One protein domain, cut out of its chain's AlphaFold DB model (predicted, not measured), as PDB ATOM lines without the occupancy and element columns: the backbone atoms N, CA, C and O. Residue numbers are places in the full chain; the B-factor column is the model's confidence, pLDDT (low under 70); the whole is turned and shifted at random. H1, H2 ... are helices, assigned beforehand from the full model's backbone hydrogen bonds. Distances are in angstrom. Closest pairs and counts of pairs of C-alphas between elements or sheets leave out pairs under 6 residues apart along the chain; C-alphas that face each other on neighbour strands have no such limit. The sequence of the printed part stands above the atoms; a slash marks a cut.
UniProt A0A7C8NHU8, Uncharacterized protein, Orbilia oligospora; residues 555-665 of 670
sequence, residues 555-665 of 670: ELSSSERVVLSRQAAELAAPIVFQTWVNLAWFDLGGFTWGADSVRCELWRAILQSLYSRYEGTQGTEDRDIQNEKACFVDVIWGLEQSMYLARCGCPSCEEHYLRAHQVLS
ATOM      1  N   GLU A 555     -18.600-100.975-121.936       57.03
ATOM      2  CA  GLU A 555     -19.386 -99.767-122.296       57.03
ATOM      3  C   GLU A 555     -18.537 -98.489-122.490       57.03
ATOM      4  O   GLU A 555     -19.071 -97.439-122.837       57.03
ATOM      5  N   LEU A 556     -17.202 -98.568-122.371       66.81
ATOM      6  CA  LEU A 556     -16.304 -97.468-122.753       66.81
ATOM      7  C   LEU A 556     -16.231 -97.308-124.279       66.81
ATOM      8  O   LEU A 556     -15.767 -98.217-124.983       66.81
ATOM      9  N   SER A 557     -16.587 -96.123-124.775       72.56
ATOM     10  CA  SER A 557     -16.385 -95.693-126.160       72.56
ATOM     11  C   SER A 557     -14.900 -95.616-126.537       72.56
ATOM     12  O   SER A 557     -14.012 -95.501-125.687       72.56
ATOM     13  N   SER A 558     -14.600 -95.620-127.838       75.12
ATOM     14  CA  SER A 558     -13.219 -95.498-128.325       75.12
ATOM     15  C   SER A 558     -12.549 -94.192-127.881       75.12
ATOM     16  O   SER A 558     -11.386 -94.203-127.484       75.12
ATOM     17  N   SER A 559     -13.296 -93.081-127.877       73.50
ATOM     18  CA  SER A 559     -12.858 -91.795-127.320       73.50
ATOM     19  C   SER A 559     -12.481 -91.897-125.843       73.50
ATOM     20  O   SER A 559     -11.513 -91.271-125.411       73.50
ATOM     21  N   GLU A 560     -13.197 -92.717-125.071       75.19
ATOM     22  CA  GLU A 560     -12.922 -92.878-123.647       75.19
ATOM     23  C   GLU A 560     -11.643 -93.661-123.382       75.19
ATOM     24  O   GLU A 560     -10.784 -93.243-122.600       75.19
ATOM     25  N   ARG A 561     -11.432 -94.738-124.125       79.44
ATOM     26  CA  ARG A 561     -10.202 -95.519-124.012       79.44
ATOM     27  C   ARG A 561      -8.971 -94.724-124.458       79.44
ATOM     28  O   ARG A 561      -7.906 -94.904-123.870       79.44
ATOM     29  N   VAL A 562      -9.094 -93.803-125.424       80.12
ATOM     30  CA  VAL A 562      -8.008 -92.871-125.804       80.12
ATOM     31  C   VAL A 562      -7.630 -91.947-124.642       80.12
ATOM     32  O   VAL A 562      -6.444 -91.802-124.346       80.12
ATOM     33  N   VAL A 563      -8.608 -91.349-123.954       78.88
ATOM     34  CA  VAL A 563      -8.350 -90.449-122.813       78.88
ATOM     35  C   VAL A 563      -7.753 -91.206-121.624       78.88
ATOM     36  O   VAL A 563      -6.768 -90.745-121.051       78.88
ATOM     37  N   LEU A 564      -8.267 -92.390-121.287       79.88
ATOM     38  CA  LEU A 564      -7.682 -93.211-120.220       79.88
ATOM     39  C   LEU A 564      -6.271 -93.702-120.576       79.88
ATOM     40  O   LEU A 564      -5.396 -93.685-119.719       79.88
ATOM     41  N   SER A 565      -5.999 -94.035-121.843       86.06
ATOM     42  CA  SER A 565      -4.642 -94.391-122.298       86.06
ATOM     43  C   SER A 565      -3.672 -93.209-122.247       86.06
ATOM     44  O   SER A 565      -2.498 -93.400-121.939       86.06
ATOM     45  N   ARG A 566      -4.162 -91.982-122.479       86.50
ATOM     46  CA  ARG A 566      -3.406 -90.747-122.230       86.50
ATOM     47  C   ARG A 566      -3.004 -90.644-120.758       86.50
ATOM     48  O   ARG A 566      -1.826 -90.530-120.445       86.50
ATOM     49  N   GLN A 567      -3.980 -90.740-119.858       83.69
ATOM     50  CA  GLN A 567      -3.761 -90.617-118.415       83.69
ATOM     51  C   GLN A 567      -2.885 -91.742-117.850       83.69
ATOM     52  O   GLN A 567      -2.032 -91.492-117.004       83.69
ATOM     53  N   ALA A 568      -3.025 -92.968-118.356       87.75
ATOM     54  CA  ALA A 568      -2.150 -94.078-118.001       87.75
ATOM     55  C   ALA A 568      -0.691 -93.807-118.423       87.75
ATOM     56  O   ALA A 568       0.221 -94.081-117.650       87.75
ATOM     57  N   ALA A 569      -0.456 -93.212-119.597       87.50
ATOM     58  CA  ALA A 569       0.884 -92.798-120.018       87.50
ATOM     59  C   ALA A 569       1.457 -91.652-119.150       87.50
ATOM     60  O   ALA A 569       2.637 -91.670-118.791       87.50
ATOM     61  N   GLU A 570       0.625 -90.679-118.760       85.06
ATOM     62  CA  GLU A 570       1.022 -89.568-117.872       85.06
ATOM     63  C   GLU A 570       1.362 -90.034-116.447       85.06
ATOM     64  O   GLU A 570       2.292 -89.499-115.847       85.06
ATOM     65  N   LEU A 571       0.623 -91.009-115.900       83.38
ATOM     66  CA  LEU A 571       0.585 -91.263-114.451       83.38
ATOM     67  C   LEU A 571       1.025 -92.659-114.003       83.38
ATOM     68  O   LEU A 571       1.419 -92.806-112.847       83.38
ATOM     69  N   ALA A 572       0.908 -93.681-114.850       87.88
ATOM     70  CA  ALA A 572       1.133 -95.063-114.438       87.88
ATOM     71  C   ALA A 572       2.610 -95.469-114.550       87.88
ATOM     72  O   ALA A 572       3.364 -94.924-115.357       87.88
ATOM     73  N   ALA A 573       3.015 -96.482-113.784       89.12
ATOM     74  CA  ALA A 573       4.254 -97.211-114.055       89.12
ATOM     75  C   ALA A 573       4.122 -98.029-115.365       89.12
ATOM     76  O   ALA A 573       3.006 -98.449-115.692       89.12
ATOM     77  N   PRO A 574       5.222 -98.341-116.084       90.19
ATOM     78  CA  PRO A 574       5.184 -99.034-117.379       90.19
ATOM     79  C   PRO A 574       4.351-100.323-117.387       90.19
ATOM     80  O   PRO A 574       3.560-100.541-118.300       90.19
ATOM     81  N   ILE A 575       4.470-101.148-116.339       90.38
ATOM     82  CA  ILE A 575       3.727-102.413-116.204       90.38
ATOM     83  C   ILE A 575       2.213-102.198-116.055       90.38
ATOM     84  O   ILE A 575       1.421-102.951-116.606       90.38
ATOM     85  N   VAL A 576       1.799-101.131-115.370       90.06
ATOM     86  CA  VAL A 576       0.384-100.787-115.145       90.06
ATOM     87  C   VAL A 576      -0.215-100.181-116.415       90.06
ATOM     88  O   VAL A 576      -1.338-100.513-116.785       90.06
ATOM     89  N   PHE A 577       0.560 -99.355-117.127       91.31
ATOM     90  CA  PHE A 577       0.207 -98.874-118.463       91.31
ATOM     91  C   PHE A 577       0.040-100.036-119.455       91.31
ATOM     92  O   PHE A 577      -0.966-100.093-120.157       91.31
ATOM     93  N   GLN A 578       0.975-100.990-119.475       89.06
ATOM     94  CA  GLN A 578       0.898-102.178-120.328       89.06
ATOM     95  C   GLN A 578      -0.355-103.011-120.029       89.06
ATOM     96  O   GLN A 578      -1.090-103.352-120.955       89.06
ATOM     97  N   THR A 579      -0.639-103.290-118.751       88.00
ATOM     98  CA  THR A 579      -1.851-104.015-118.343       88.00
ATOM     99  C   THR A 579      -3.118-103.274-118.765       88.00
ATOM    100  O   THR A 579      -3.989-103.878-119.385       88.00
ATOM    101  N   TRP A 580      -3.203-101.956-118.541       87.25
ATOM    102  CA  TRP A 580      -4.336-101.150-119.010       87.25
ATOM    103  C   TRP A 580      -4.536-101.253-120.525       87.25
ATOM    104  O   TRP A 580      -5.654-101.482-120.982       87.25
ATOM    105  N   VAL A 581      -3.469-101.100-121.315       83.94
ATOM    106  CA  VAL A 581      -3.574-101.132-122.779       83.94
ATOM    107  C   VAL A 581      -4.000-102.521-123.271       83.94
ATOM    108  O   VAL A 581      -4.822-102.600-124.185       83.94
ATOM    109  N   ASN A 582      -3.531-103.596-122.632       81.69
ATOM    110  CA  ASN A 582      -3.982-104.964-122.901       81.69
ATOM    111  C   ASN A 582      -5.495-105.124-122.652       81.69
ATOM    112  O   ASN A 582      -6.232-105.495-123.567       81.69
ATOM    113  N   LEU A 583      -5.977-104.751-121.463       80.19
ATOM    114  CA  LEU A 583      -7.395-104.861-121.095       80.19
ATOM    115  C   LEU A 583      -8.298-103.993-121.996       80.19
ATOM    116  O   LEU A 583      -9.307-104.457-122.524       80.19
ATOM    117  N   ALA A 584      -7.914-102.735-122.235       78.56
ATOM    118  CA  ALA A 584      -8.731-101.762-122.961       78.56
ATOM    119  C   ALA A 584      -8.806-101.997-124.480       78.56
ATOM    120  O   ALA A 584      -9.767-101.561-125.130       78.56
ATOM    121  N   TRP A 585      -7.793-102.641-125.070       76.19
ATOM    122  CA  TRP A 585      -7.646-102.701-126.528       76.19
ATOM    123  C   TRP A 585      -7.429-104.103-127.112       76.19
ATOM    124  O   TRP A 585      -7.666-104.262-128.312       76.19
ATOM    125  N   PHE A 586      -7.055-105.114-126.316       69.81
ATOM    126  CA  PHE A 586      -6.785-106.475-126.806       69.81
ATOM    127  C   PHE A 586      -7.823-107.526-126.377       69.81
ATOM    128  O   PHE A 586      -8.232-108.320-127.223       69.81
ATOM    129  N   ASP A 587      -8.318-107.511-125.134       59.34
ATOM    130  CA  ASP A 587      -9.246-108.553-124.628       59.34
ATOM    131  C   ASP A 587     -10.687-108.475-125.186       59.34
ATOM    132  O   ASP A 587     -11.526-109.345-124.949       59.34
ATOM    133  N   LEU A 588     -10.988-107.463-126.001       53.00
ATOM    134  CA  LEU A 588     -12.332-107.111-126.479       53.00
ATOM    135  C   LEU A 588     -12.887-107.935-127.658       53.00
ATOM    136  O   LEU A 588     -13.743-107.464-128.412       53.00
ATOM    137  N   GLY A 589     -12.422-109.172-127.838       46.81
ATOM    138  CA  GLY A 589     -13.090-110.151-128.710       46.81
ATOM    139  C   GLY A 589     -13.236-109.752-130.189       46.81
ATOM    140  O   GLY A 589     -14.158-110.215-130.859       46.81
ATOM    141  N   GLY A 590     -12.356-108.892-130.712       43.66
ATOM    142  CA  GLY A 590     -12.270-108.578-132.145       43.66
ATOM    143  C   GLY A 590     -13.374-107.683-132.727       43.66
ATOM    144  O   GLY A 590     -13.464-107.569-133.951       43.66
ATOM    145  N   PHE A 591     -14.206-107.028-131.909       43.16
ATOM    146  CA  PHE A 591     -15.280-106.174-132.428       43.16
ATOM    147  C   PHE A 591     -14.795-104.791-132.912       43.16
ATOM    148  O   PHE A 591     -14.428-103.913-132.136       43.16
ATOM    149  N   THR A 592     -14.885-104.602-134.234       45.97
ATOM    150  CA  THR A 592     -14.898-103.321-134.971       45.97
ATOM    151  C   THR A 592     -13.719-102.357-134.773       45.97
ATOM    152  O   THR A 592     -13.848-101.311-134.141       45.97
ATOM    153  N   TRP A 593     -12.624-102.612-135.491       48.69
ATOM    154  CA  TRP A 593     -11.619-101.596-135.826       48.69
ATOM    155  C   TRP A 593     -11.667-101.280-137.323       48.69
ATOM    156  O   TRP A 593     -11.142-102.029-138.142       48.69
ATOM    157  N   GLY A 594     -12.349-100.188-137.683       45.19
ATOM    158  CA  GLY A 594     -12.637 -99.823-139.079       45.19
ATOM    159  C   GLY A 594     -12.311 -98.378-139.468       45.19
ATOM    160  O   GLY A 594     -12.739 -97.939-140.531       45.19
ATOM    161  N   ALA A 595     -11.597 -97.623-138.625       54.41
ATOM    162  CA  ALA A 595     -11.234 -96.235-138.910       54.41
ATOM    163  C   ALA A 595      -9.828 -95.898-138.395       54.41
ATOM    164  O   ALA A 595      -9.553 -95.991-137.198       54.41
ATOM    165  N   ASP A 596      -8.956 -95.441-139.298       64.88
ATOM    166  CA  ASP A 596      -7.597 -94.998-138.962       64.88
ATOM    167  C   ASP A 596      -7.573 -93.846-137.948       64.88
ATOM    168  O   ASP A 596      -6.632 -93.742-137.165       64.88
ATOM    169  N   SER A 597      -8.616 -93.007-137.917       71.75
ATOM    170  CA  SER A 597      -8.717 -91.839-137.031       71.75
ATOM    171  C   SER A 597      -8.507 -92.185-135.557       71.75
ATOM    172  O   SER A 597      -7.624 -91.604-134.930       71.75
ATOM    173  N   VAL A 598      -9.236 -93.174-135.028       75.56
ATOM    174  CA  VAL A 598      -9.153 -93.594-133.614       75.56
ATOM    175  C   VAL A 598      -7.748 -94.089-133.268       75.56
ATOM    176  O   VAL A 598      -7.190 -93.729-132.235       75.56
ATOM    177  N   ARG A 599      -7.138 -94.879-134.161       76.00
ATOM    178  CA  ARG A 599      -5.775 -95.401-133.991       76.00
ATOM    179  C   ARG A 599      -4.739 -94.274-133.978       76.00
ATOM    180  O   ARG A 599      -3.820 -94.292-133.165       76.00
ATOM    181  N   CYS A 600      -4.892 -93.277-134.847       78.56
ATOM    182  CA  CYS A 600      -4.017 -92.108-134.866       78.56
ATOM    183  C   CYS A 600      -4.248 -91.190-133.646       78.56
ATOM    184  O   CYS A 600      -3.293 -90.624-133.122       78.56
ATOM    185  N   GLU A 601      -5.481 -91.049-133.150       82.00
ATOM    186  CA  GLU A 601      -5.789 -90.314-131.911       82.00
ATOM    187  C   GLU A 601      -5.179 -90.980-130.671       82.00
ATOM    188  O   GLU A 601      -4.565 -90.287-129.859       82.00
ATOM    189  N   LEU A 602      -5.266 -92.312-130.568       84.62
ATOM    190  CA  LEU A 602      -4.622 -93.103-129.519       84.62
ATOM    191  C   LEU A 602      -3.102 -92.900-129.501       84.62
ATOM    192  O   LEU A 602      -2.539 -92.533-128.469       84.62
ATOM    193  N   TRP A 603      -2.447 -93.091-130.650       84.25
ATOM    194  CA  TRP A 603      -0.996 -92.934-130.760       84.25
ATOM    195  C   TRP A 603      -0.542 -91.511-130.436       84.25
ATOM    196  O   TRP A 603       0.395 -91.345-129.658       84.25
ATOM    197  N   ARG A 604      -1.229 -90.478-130.947       84.94
ATOM    198  CA  ARG A 604      -0.942 -89.086-130.561       84.94
ATOM    199  C   ARG A 604      -1.062 -88.878-129.057       84.94
ATOM    200  O   ARG A 604      -0.175 -88.270-128.473       84.94
ATOM    201  N   ALA A 605      -2.137 -89.374-128.444       85.38
ATOM    202  CA  ALA A 605      -2.391 -89.193-127.023       85.38
ATOM    203  C   ALA A 605      -1.283 -89.817-126.159       85.38
ATOM    204  O   ALA A 605      -0.720 -89.120-125.323       85.38
ATOM    205  N   ILE A 606      -0.921 -91.082-126.400       88.12
ATOM    206  CA  ILE A 606       0.149 -91.767-125.658       88.12
ATOM    207  C   ILE A 606       1.496 -91.057-125.863       88.12
ATOM    208  O   ILE A 606       2.168 -90.706-124.895       88.12
ATOM    209  N   LEU A 607       1.889 -90.809-127.118       86.81
ATOM    210  CA  LEU A 607       3.212 -90.266-127.445       86.81
ATOM    211  C   LEU A 607       3.387 -88.821-126.957       86.81
ATOM    212  O   LEU A 607       4.456 -88.473-126.463       86.81
ATOM    213  N   GLN A 608       2.347 -87.986-127.053       86.88
ATOM    214  CA  GLN A 608       2.381 -86.613-126.542       86.88
ATOM    215  C   GLN A 608       2.483 -86.577-125.011       86.88
ATOM    216  O   GLN A 608       3.217 -85.751-124.472       86.88
ATOM    217  N   SER A 609       1.796 -87.484-124.317       87.88
ATOM    218  CA  SER A 609       1.865 -87.589-122.859       87.88
ATOM    219  C   SER A 609       3.209 -88.105-122.362       87.88
ATOM    220  O   SER A 609       3.769 -87.519-121.441       87.88
ATOM    221  N   LEU A 610       3.783 -89.133-122.997       86.75
ATOM    222  CA  LEU A 610       5.131 -89.603-122.659       86.75
ATOM    223  C   LEU A 610       6.199 -88.552-122.981       86.75
ATOM    224  O   LEU A 610       7.105 -88.342-122.176       86.75
ATOM    225  N   TYR A 611       6.064 -87.839-124.104       85.12
ATOM    226  CA  TYR A 611       6.899 -86.674-124.402       85.12
ATOM    227  C   TYR A 611       6.819 -85.640-123.269       85.12
ATOM    228  O   TYR A 611       7.851 -85.265-122.724       85.12
ATOM    229  N   SER A 612       5.610 -85.231-122.867       85.31
ATOM    230  CA  SER A 612       5.408 -84.209-121.831       85.31
ATOM    231  C   SER A 612       5.860 -84.657-120.438       85.31
ATOM    232  O   SER A 612       6.334 -83.829-119.666       85.31
ATOM    233  N   ARG A 613       5.723 -85.947-120.106       86.19
ATOM    234  CA  ARG A 613       6.141 -86.534-118.822       86.19
ATOM    235  C   ARG A 613       7.658 -86.506-118.633       86.19
ATOM    236  O   ARG A 613       8.128 -86.342-117.512       86.19
ATOM    237  N   TYR A 614       8.408 -86.689-119.717       86.00
ATOM    238  CA  TYR A 614       9.866 -86.803-119.692       86.00
ATOM    239  C   TYR A 614      10.590 -85.603-120.333       86.00
ATOM    240  O   TYR A 614      11.820 -85.618-120.447       86.00
ATOM    241  N   GLU A 615       9.875 -84.548-120.731       83.56
ATOM    242  CA  GLU A 615      10.471 -83.314-121.252       83.56
ATOM    243  C   GLU A 615      11.445 -82.704-120.223       83.56
ATOM    244  O   GLU A 615      11.157 -82.619-119.032       83.56
ATOM    245  N   GLY A 616      12.653 -82.340-120.665       79.38
ATOM    246  CA  GLY A 616      13.729 -81.846-119.797       79.38
ATOM    247  C   GLY A 616      14.585 -82.936-119.132       79.38
ATOM    248  O   GLY A 616      15.625 -82.619-118.558       79.38
ATOM    249  N   THR A 617      14.220 -84.220-119.239       82.19
ATOM    250  CA  THR A 617      14.971 -85.340-118.628       82.19
ATOM    251  C   THR A 617      15.975 -86.017-119.575       82.19
ATOM    252  O   THR A 617      16.510 -87.076-119.252       82.19
ATOM    253  N   GLN A 618      16.233 -85.467-120.766       75.62
ATOM    254  CA  GLN A 618      17.043 -86.128-121.808       75.62
ATOM    255  C   GLN A 618      18.522 -86.332-121.418       75.62
ATOM    256  O   GLN A 618      19.186 -87.187-121.993       75.62
ATOM    257  N   GLY A 619      19.025 -85.572-120.439       69.88
ATOM    258  CA  GLY A 619      20.388 -85.684-119.905       69.88
ATOM    259  C   GLY A 619      20.463 -86.087-118.428       69.88
ATOM    260  O   GLY A 619      21.469 -85.793-117.789       69.88
ATOM    261  N   THR A 620      19.409 -86.679-117.850       77.88
ATOM    262  CA  THR A 620      19.444 -87.089-116.434       77.88
ATOM    263  C   THR A 620      20.265 -88.365-116.231       77.88
ATOM    264  O   THR A 620      20.067 -89.351-116.943       77.88
ATOM    265  N   GLU A 621      21.150 -88.364-115.230       79.06
ATOM    266  CA  GLU A 621      21.855 -89.565-114.743       79.06
ATOM    267  C   GLU A 621      21.008 -90.392-113.752       79.06
ATOM    268  O   GLU A 621      21.457 -91.433-113.265       79.06
ATOM    269  N   ASP A 622      19.785 -89.942-113.441       83.94
ATOM    270  CA  ASP A 622      18.848 -90.661-112.579       83.94
ATOM    271  C   ASP A 622      18.490 -92.026-113.190       83.94
ATOM    272  O   ASP A 622      17.784 -92.129-114.198       83.94
ATOM    273  N   ARG A 623      19.003 -93.088-112.561       81.94
ATOM    274  CA  ARG A 623      18.834 -94.465-113.029       81.94
ATOM    275  C   ARG A 623      17.386 -94.925-112.996       81.94
ATOM    276  O   ARG A 623      17.022 -95.729-113.845       81.94
ATOM    277  N   ASP A 624      16.579 -94.445-112.059       84.06
ATOM    278  CA  ASP A 624      15.198 -94.900-111.928       84.06
ATOM    279  C   ASP A 624      14.351 -94.301-113.057       84.06
ATOM    280  O   ASP A 624      13.609 -95.030-113.718       84.06
ATOM    281  N   ILE A 625      14.577 -93.024-113.396       83.88
ATOM    282  CA  ILE A 625      13.974 -92.382-114.579       83.88
ATOM    283  C   ILE A 625      14.440 -93.063-115.877       83.88
ATOM    284  O   ILE A 625      13.620 -93.340-116.753       83.88
ATOM    285  N   GLN A 626      15.736 -93.355-116.021       84.06
ATOM    286  CA  GLN A 626      16.275 -94.002-117.228       84.06
ATOM    287  C   GLN A 626      15.754 -95.438-117.412       84.06
ATOM    288  O   GLN A 626      15.376 -95.822-118.519       84.06
ATOM    289  N   ASN A 627      15.662 -96.215-116.328       85.75
ATOM    290  CA  ASN A 627      15.061 -97.549-116.350       85.75
ATOM    291  C   ASN A 627      13.566 -97.481-116.702       85.75
ATOM    292  O   ASN A 627      13.092 -98.279-117.509       85.75
ATOM    293  N   GLU A 628      12.816 -96.523-116.141       87.38
ATOM    294  CA  GLU A 628      11.390 -96.365-116.443       87.38
ATOM    295  C   GLU A 628      11.154 -96.010-117.921       87.38
ATOM    296  O   GLU A 628      10.292 -96.612-118.566       87.38
ATOM    297  N   LYS A 629      11.967 -95.106-118.488       87.94
ATOM    298  CA  LYS A 629      11.954 -94.788-119.926       87.94
ATOM    299  C   LYS A 629      12.198 -96.018-120.795       87.94
ATOM    300  O   LYS A 629      11.435 -96.242-121.731       87.94
ATOM    301  N   ALA A 630      13.231 -96.808-120.490       85.19
ATOM    302  CA  ALA A 630      13.554 -98.020-121.243       85.19
ATOM    303  C   ALA A 630      12.381 -99.014-121.230       85.19
ATOM    304  O   ALA A 630      11.944 -99.466-122.286       85.19
ATOM    305  N   CYS A 631      11.777 -99.242-120.060       88.19
ATOM    306  CA  CYS A 631      10.576-100.067-119.934       88.19
ATOM    307  C   CYS A 631       9.385 -99.510-120.738       88.19
ATOM    308  O   CYS A 631       8.643-100.282-121.340       88.19
ATOM    309  N   PHE A 632       9.186 -98.186-120.794       89.38
ATOM    310  CA  PHE A 632       8.163 -97.590-121.665       89.38
ATOM    311  C   PHE A 632       8.460 -97.794-123.157       89.38
ATOM    312  O   PHE A 632       7.523 -98.047-123.913       89.38
ATOM    313  N   VAL A 633       9.725 -97.729-123.587       86.19
ATOM    314  CA  VAL A 633      10.124 -98.038-124.972       86.19
ATOM    315  C   VAL A 633       9.818 -99.499-125.311       86.19
ATOM    316  O   VAL A 633       9.189 -99.749-126.338       86.19
ATOM    317  N   ASP A 634      10.164-100.445-124.434       85.69
ATOM    318  CA  ASP A 634       9.861-101.872-124.623       85.69
ATOM    319  C   ASP A 634       8.348-102.132-124.723       85.69
ATOM    320  O   ASP A 634       7.895-102.886-125.589       85.69
ATOM    321  N   VAL A 635       7.543-101.470-123.880       86.75
ATOM    322  CA  VAL A 635       6.076-101.563-123.949       86.75
ATOM    323  C   VAL A 635       5.552-100.980-125.264       86.75
ATOM    324  O   VAL A 635       4.787-101.658-125.945       86.75
ATOM    325  N   ILE A 636       5.975 -99.774-125.666       85.31
ATOM    326  CA  ILE A 636       5.579 -99.157-126.949       85.31
ATOM    327  C   ILE A 636       5.917-100.079-128.121       85.31
ATOM    328  O   ILE A 636       5.057-100.332-128.963       85.31
ATOM    329  N   TRP A 637       7.135-100.611-128.154       82.62
ATOM    330  CA  TRP A 637       7.600-101.520-129.196       82.62
ATOM    331  C   TRP A 637       6.747-102.796-129.261       82.62
ATOM    332  O   TRP A 637       6.334-103.215-130.344       82.62
ATOM    333  N   GLY A 638       6.385-103.371-128.109       80.25
ATOM    334  CA  GLY A 638       5.438-104.487-128.032       80.25
ATOM    335  C   GLY A 638       4.047-104.151-128.592       80.25
ATOM    336  O   GLY A 638       3.443-104.977-129.278       80.25
ATOM    337  N   LEU A 639       3.554-102.928-128.367       78.94
ATOM    338  CA  LEU A 639       2.288-102.450-128.942       78.94
ATOM    339  C   LEU A 639       2.384-102.254-130.464       78.94
ATOM    340  O   LEU A 639       1.456-102.636-131.182       78.94
ATOM    341  N   GLU A 640       3.498-101.716-130.970       75.19
ATOM    342  CA  GLU A 640       3.745-101.538-132.409       75.19
ATOM    343  C   GLU A 640       3.834-102.862-133.174       75.19
ATOM    344  O   GLU A 640       3.342-102.949-134.301       75.19
ATOM    345  N   GLN A 641       4.428-103.896-132.568       72.62
ATOM    346  CA  GLN A 641       4.507-105.238-133.155       72.62
ATOM    347  C   GLN A 641       3.147-105.950-133.228       72.62
ATOM    348  O   GLN A 641       3.014-106.964-133.918       72.62
ATOM    349  N   SER A 642       2.120-105.435-132.548       67.62
ATOM    350  CA  SER A 642       0.783-106.010-132.620       67.62
ATOM    351  C   SER A 642       0.077-105.680-133.939       67.62
ATOM    352  O   SER A 642       0.072-104.545-134.415       67.62
ATOM    353  N   MET A 643      -0.627-106.665-134.502       56.59
ATOM    354  CA  MET A 643      -1.404-106.487-135.738       56.59
ATOM    355  C   MET A 643      -2.552-105.463-135.596       56.59
ATOM    356  O   MET A 643      -3.070-104.978-136.600       56.59
ATOM    357  N   TYR A 644      -2.948-105.134-134.362       57.03
ATOM    358  CA  TYR A 644      -4.125-104.318-134.043       57.03
ATOM    359  C   TYR A 644      -3.783-102.858-133.716       57.03
ATOM    360  O   TYR A 644      -4.512-101.958-134.132       57.03
ATOM    361  N   LEU A 645      -2.660-102.608-133.031       61.22
ATOM    362  CA  LEU A 645      -2.188-101.258-132.699       61.22
ATOM    363  C   LEU A 645      -0.998-100.796-133.549       61.22
ATOM    364  O   LEU A 645      -0.465 -99.724-133.278       61.22
ATOM    365  N   ALA A 646      -0.619-101.532-134.601       65.56
ATOM    366  CA  ALA A 646       0.432-101.156-135.551       65.56
ATOM    367  C   ALA A 646       0.427 -99.650-135.889       65.56
ATOM    368  O   ALA A 646      -0.628 -99.073-136.184       65.56
ATOM    369  N   ARG A 647       1.609 -99.021-135.845       65.00
ATOM    370  CA  ARG A 647       1.816 -97.563-135.904       65.00
ATOM    371  C   ARG A 647       0.994 -96.873-137.003       65.00
ATOM    372  O   ARG A 647       1.019 -97.264-138.170       65.00
ATOM    373  N   CYS A 648       0.292 -95.793-136.644       69.31
ATOM    374  CA  CYS A 648      -0.374 -94.934-137.627       69.31
ATOM    375  C   CYS A 648       0.679 -94.180-138.463       69.31
ATOM    376  O   CYS A 648       1.336 -93.263-137.972       69.31
ATOM    377  N   GLY A 649       0.813 -94.537-139.742       67.06
ATOM    378  CA  GLY A 649       1.759 -93.927-140.689       67.06
ATOM    379  C   GLY A 649       1.345 -92.555-141.241       67.06
ATOM    380  O   GLY A 649       1.725 -92.220-142.359       67.06
ATOM    381  N   CYS A 650       0.524 -91.775-140.525       78.25
ATOM    382  CA  CYS A 650       0.198 -90.414-140.961       78.25
ATOM    383  C   CYS A 650       1.306 -89.428-140.531       78.25
ATOM    384  O   CYS A 650       1.856 -89.594-139.437       78.25
ATOM    385  N   PRO A 651       1.601 -88.364-141.311       76.81
ATOM    386  CA  PRO A 651       2.743 -87.476-141.047       76.81
ATOM    387  C   PRO A 651       2.770 -86.872-139.637       76.81
ATOM    388  O   PRO A 651       3.824 -86.714-139.035       76.81
ATOM    389  N   SER A 652       1.595 -86.584-139.071       72.44
ATOM    390  CA  SER A 652       1.477 -86.048-137.713       72.44
ATOM    391  C   SER A 652       1.767 -87.100-136.632       72.44
ATOM    392  O   SER A 652       2.400 -86.770-135.636       72.44
ATOM    393  N   CYS A 653       1.358 -88.363-136.804       74.00
ATOM    394  CA  CYS A 653       1.736 -89.422-135.856       74.00
ATOM    395  C   CYS A 653       3.230 -89.744-135.947       74.00
ATOM    396  O   CYS A 653       3.856 -90.006-134.927       74.00
ATOM    397  N   GLU A 654       3.811 -89.664-137.143       78.88
ATOM    398  CA  GLU A 654       5.254 -89.779-137.349       78.88
ATOM    399  C   GLU A 654       6.041 -88.655-136.658       78.88
ATOM    400  O   GLU A 654       7.027 -88.937-135.982       78.88
ATOM    401  N   GLU A 655       5.567 -87.409-136.719       80.81
ATOM    402  CA  GLU A 655       6.167 -86.296-135.976       80.81
ATOM    403  C   GLU A 655       6.116 -86.510-134.450       80.81
ATOM    404  O   GLU A 655       7.138 -86.371-133.775       80.81
ATOM    405  N   HIS A 656       4.956 -86.885-133.896       79.56
ATOM    406  CA  HIS A 656       4.840 -87.184-132.462       79.56
ATOM    407  C   HIS A 656       5.711 -88.379-132.045       79.56
ATOM    408  O   HIS A 656       6.301 -88.345-130.967       79.56
ATOM    409  N   TYR A 657       5.831 -89.399-132.900       77.44
ATOM    410  CA  TYR A 657       6.683 -90.561-132.657       77.44
ATOM    411  C   TYR A 657       8.162 -90.176-132.592       77.44
ATOM    412  O   TYR A 657       8.835 -90.504-131.620       77.44
ATOM    413  N   LEU A 658       8.655 -89.410-133.572       79.19
ATOM    414  CA  LEU A 658      10.038 -88.923-133.588       79.19
ATOM    415  C   LEU A 658      10.357 -88.075-132.349       79.19
ATOM    416  O   LEU A 658      11.403 -88.272-131.733       79.19
ATOM    417  N   ARG A 659       9.446 -87.180-131.941       80.19
ATOM    418  CA  ARG A 659       9.608 -86.369-130.723       80.19
ATOM    419  C   ARG A 659       9.631 -87.227-129.456       80.19
ATOM    420  O   ARG A 659      10.521 -87.053-128.633       80.19
ATOM    421  N   ALA A 660       8.692 -88.159-129.287       77.88
ATOM    422  CA  ALA A 660       8.659 -89.038-128.115       77.88
ATOM    423  C   ALA A 660       9.911 -89.930-128.041       77.88
ATOM    424  O   ALA A 660      10.535 -90.026-126.987       77.88
ATOM    425  N   HIS A 661      10.341 -90.498-129.170       78.19
ATOM    426  CA  HIS A 661      11.551 -91.315-129.265       78.19
ATOM    427  C   HIS A 661      12.823 -90.513-128.928       78.19
ATOM    428  O   HIS A 661      13.719 -91.041-128.281       78.19
ATOM    429  N   GLN A 662      12.907 -89.225-129.280       77.81
ATOM    430  CA  GLN A 662      14.022 -88.347-128.876       77.81
ATOM    431  C   GLN A 662      14.080 -88.060-127.363       77.81
ATOM    432  O   GLN A 662      15.125 -87.653-126.862       77.81
ATOM    433  N   VAL A 663      12.971 -88.227-126.634       80.69
ATOM    434  CA  VAL A 663      12.886 -87.948-125.188       80.69
ATOM    435  C   VAL A 663      13.008 -89.221-124.346       80.69
ATOM    436  O   VAL A 663      13.639 -89.207-123.282       80.69
ATOM    437  N   LEU A 664      12.416 -90.317-124.825       75.94
ATOM    438  CA  LEU A 664      12.444 -91.636-124.195       75.94
ATOM    439  C   LEU A 664      13.768 -92.371-124.442       75.94
ATOM    440  O   LEU A 664      14.257 -93.058-123.550       75.94
ATOM    441  N   SER A 665      14.369 -92.225-125.625       69.12
ATOM    442  CA  SER A 665      15.608 -92.919-125.984       69.12
ATOM    443  C   SER A 665      16.830 -92.047-125.715       69.12
ATOM    444  O   SER A 665      17.237 -91.247-126.555       69.12
TER     445      SER A 665
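What this domain is: This is residues 555 to 665 of the 670 residues of an uncharacterized protein of Orbilia oligospora (UniProt A0A7C8NHU8). Five helices run roughly along one long axis and pack side by side as an up-and-down bundle, each running against the one before it. Seen end on they make a ring in the order H1, H2, H4, H5, H3 and back to H1, with a loose side where H5 meets H4 only through its last residue, Leu 664, and with H3 and H4 near each other across the ring. The links from H2 to H3 and from H3 to H4 lie at the two ends of the long axis. The 111 residues printed hold H1 to H5 in that order and no named strand; the class is all helix. The whole is compact, with a radius of gyration of the C-alphas of 13.7 A, and elongated, spanning 44 by 29 by 22 A.

How they stand to each other: Start with H1, residues 558 to 571, and H2, residues 574 to 585, a helical hairpin: they touch, closest at the C-alphas of Ala 568 and Phe 577, 5.4 A, and run opposite ways at a shallow tilt of 4 degrees. H3, residues 596 to 614, touches H1 with 22 pairs of C-alphas within 8 A, closest at Val 562 and Leu 602, 5.0 A; the two run the same way at a shallow tilt of 14 degrees. H2 and H3 are apart. Look next at H4, residues 623 to 640, where residues 628 to 635 alone touch residues 574 to 578 of H2; the closest C-alphas are those of Pro 574 and Phe 632, 5.4 A. H3 and H4 are near each other, their closest C-alphas 8.3 A apart. H5, residues 651 to 664, touches H3, closest at the C-alphas of Tyr 611 and Ala 660, 4.7 A, the same way at a shallow tilt of 27 degrees. H4 and H5 are a helical hairpin at a shallow tilt of 30 degrees, but H5 touches H4 with Leu 664 alone, its C-alpha 5.3 A from that of Lys 629. In H1, H2, H3, H4 and H5, every O i to N i+4 pair is within hydrogen-bond range.

Where its parts are: Find C-alpha 558 at (-13.219, -95.498, -128.325); from there H1 runs 20.0 A to C-alpha 571, and H2 then spans 16.2 A. H3, the longest helix by residues, begins at C-alpha 596, (-7.597, -94.998, -138.962), and spans 27.3 A. H4 spans 25.6 A, and H5 runs 19.9 A to C-alpha 664 at (12.444, -91.636, -124.195).

The domain as a whole: The two C-alphas farthest apart, those of Phe 591 and Glu 621, are 44.4 A apart. The printed part has no cut. The link from H1 to H2 is tight and the other three are short. Look in the B-factor column for low confidence, under 70, at residues 555 to 556, 586 to 596, 619, 642 to 649 and 665; the mean pLDDT of the printed part is 77.4.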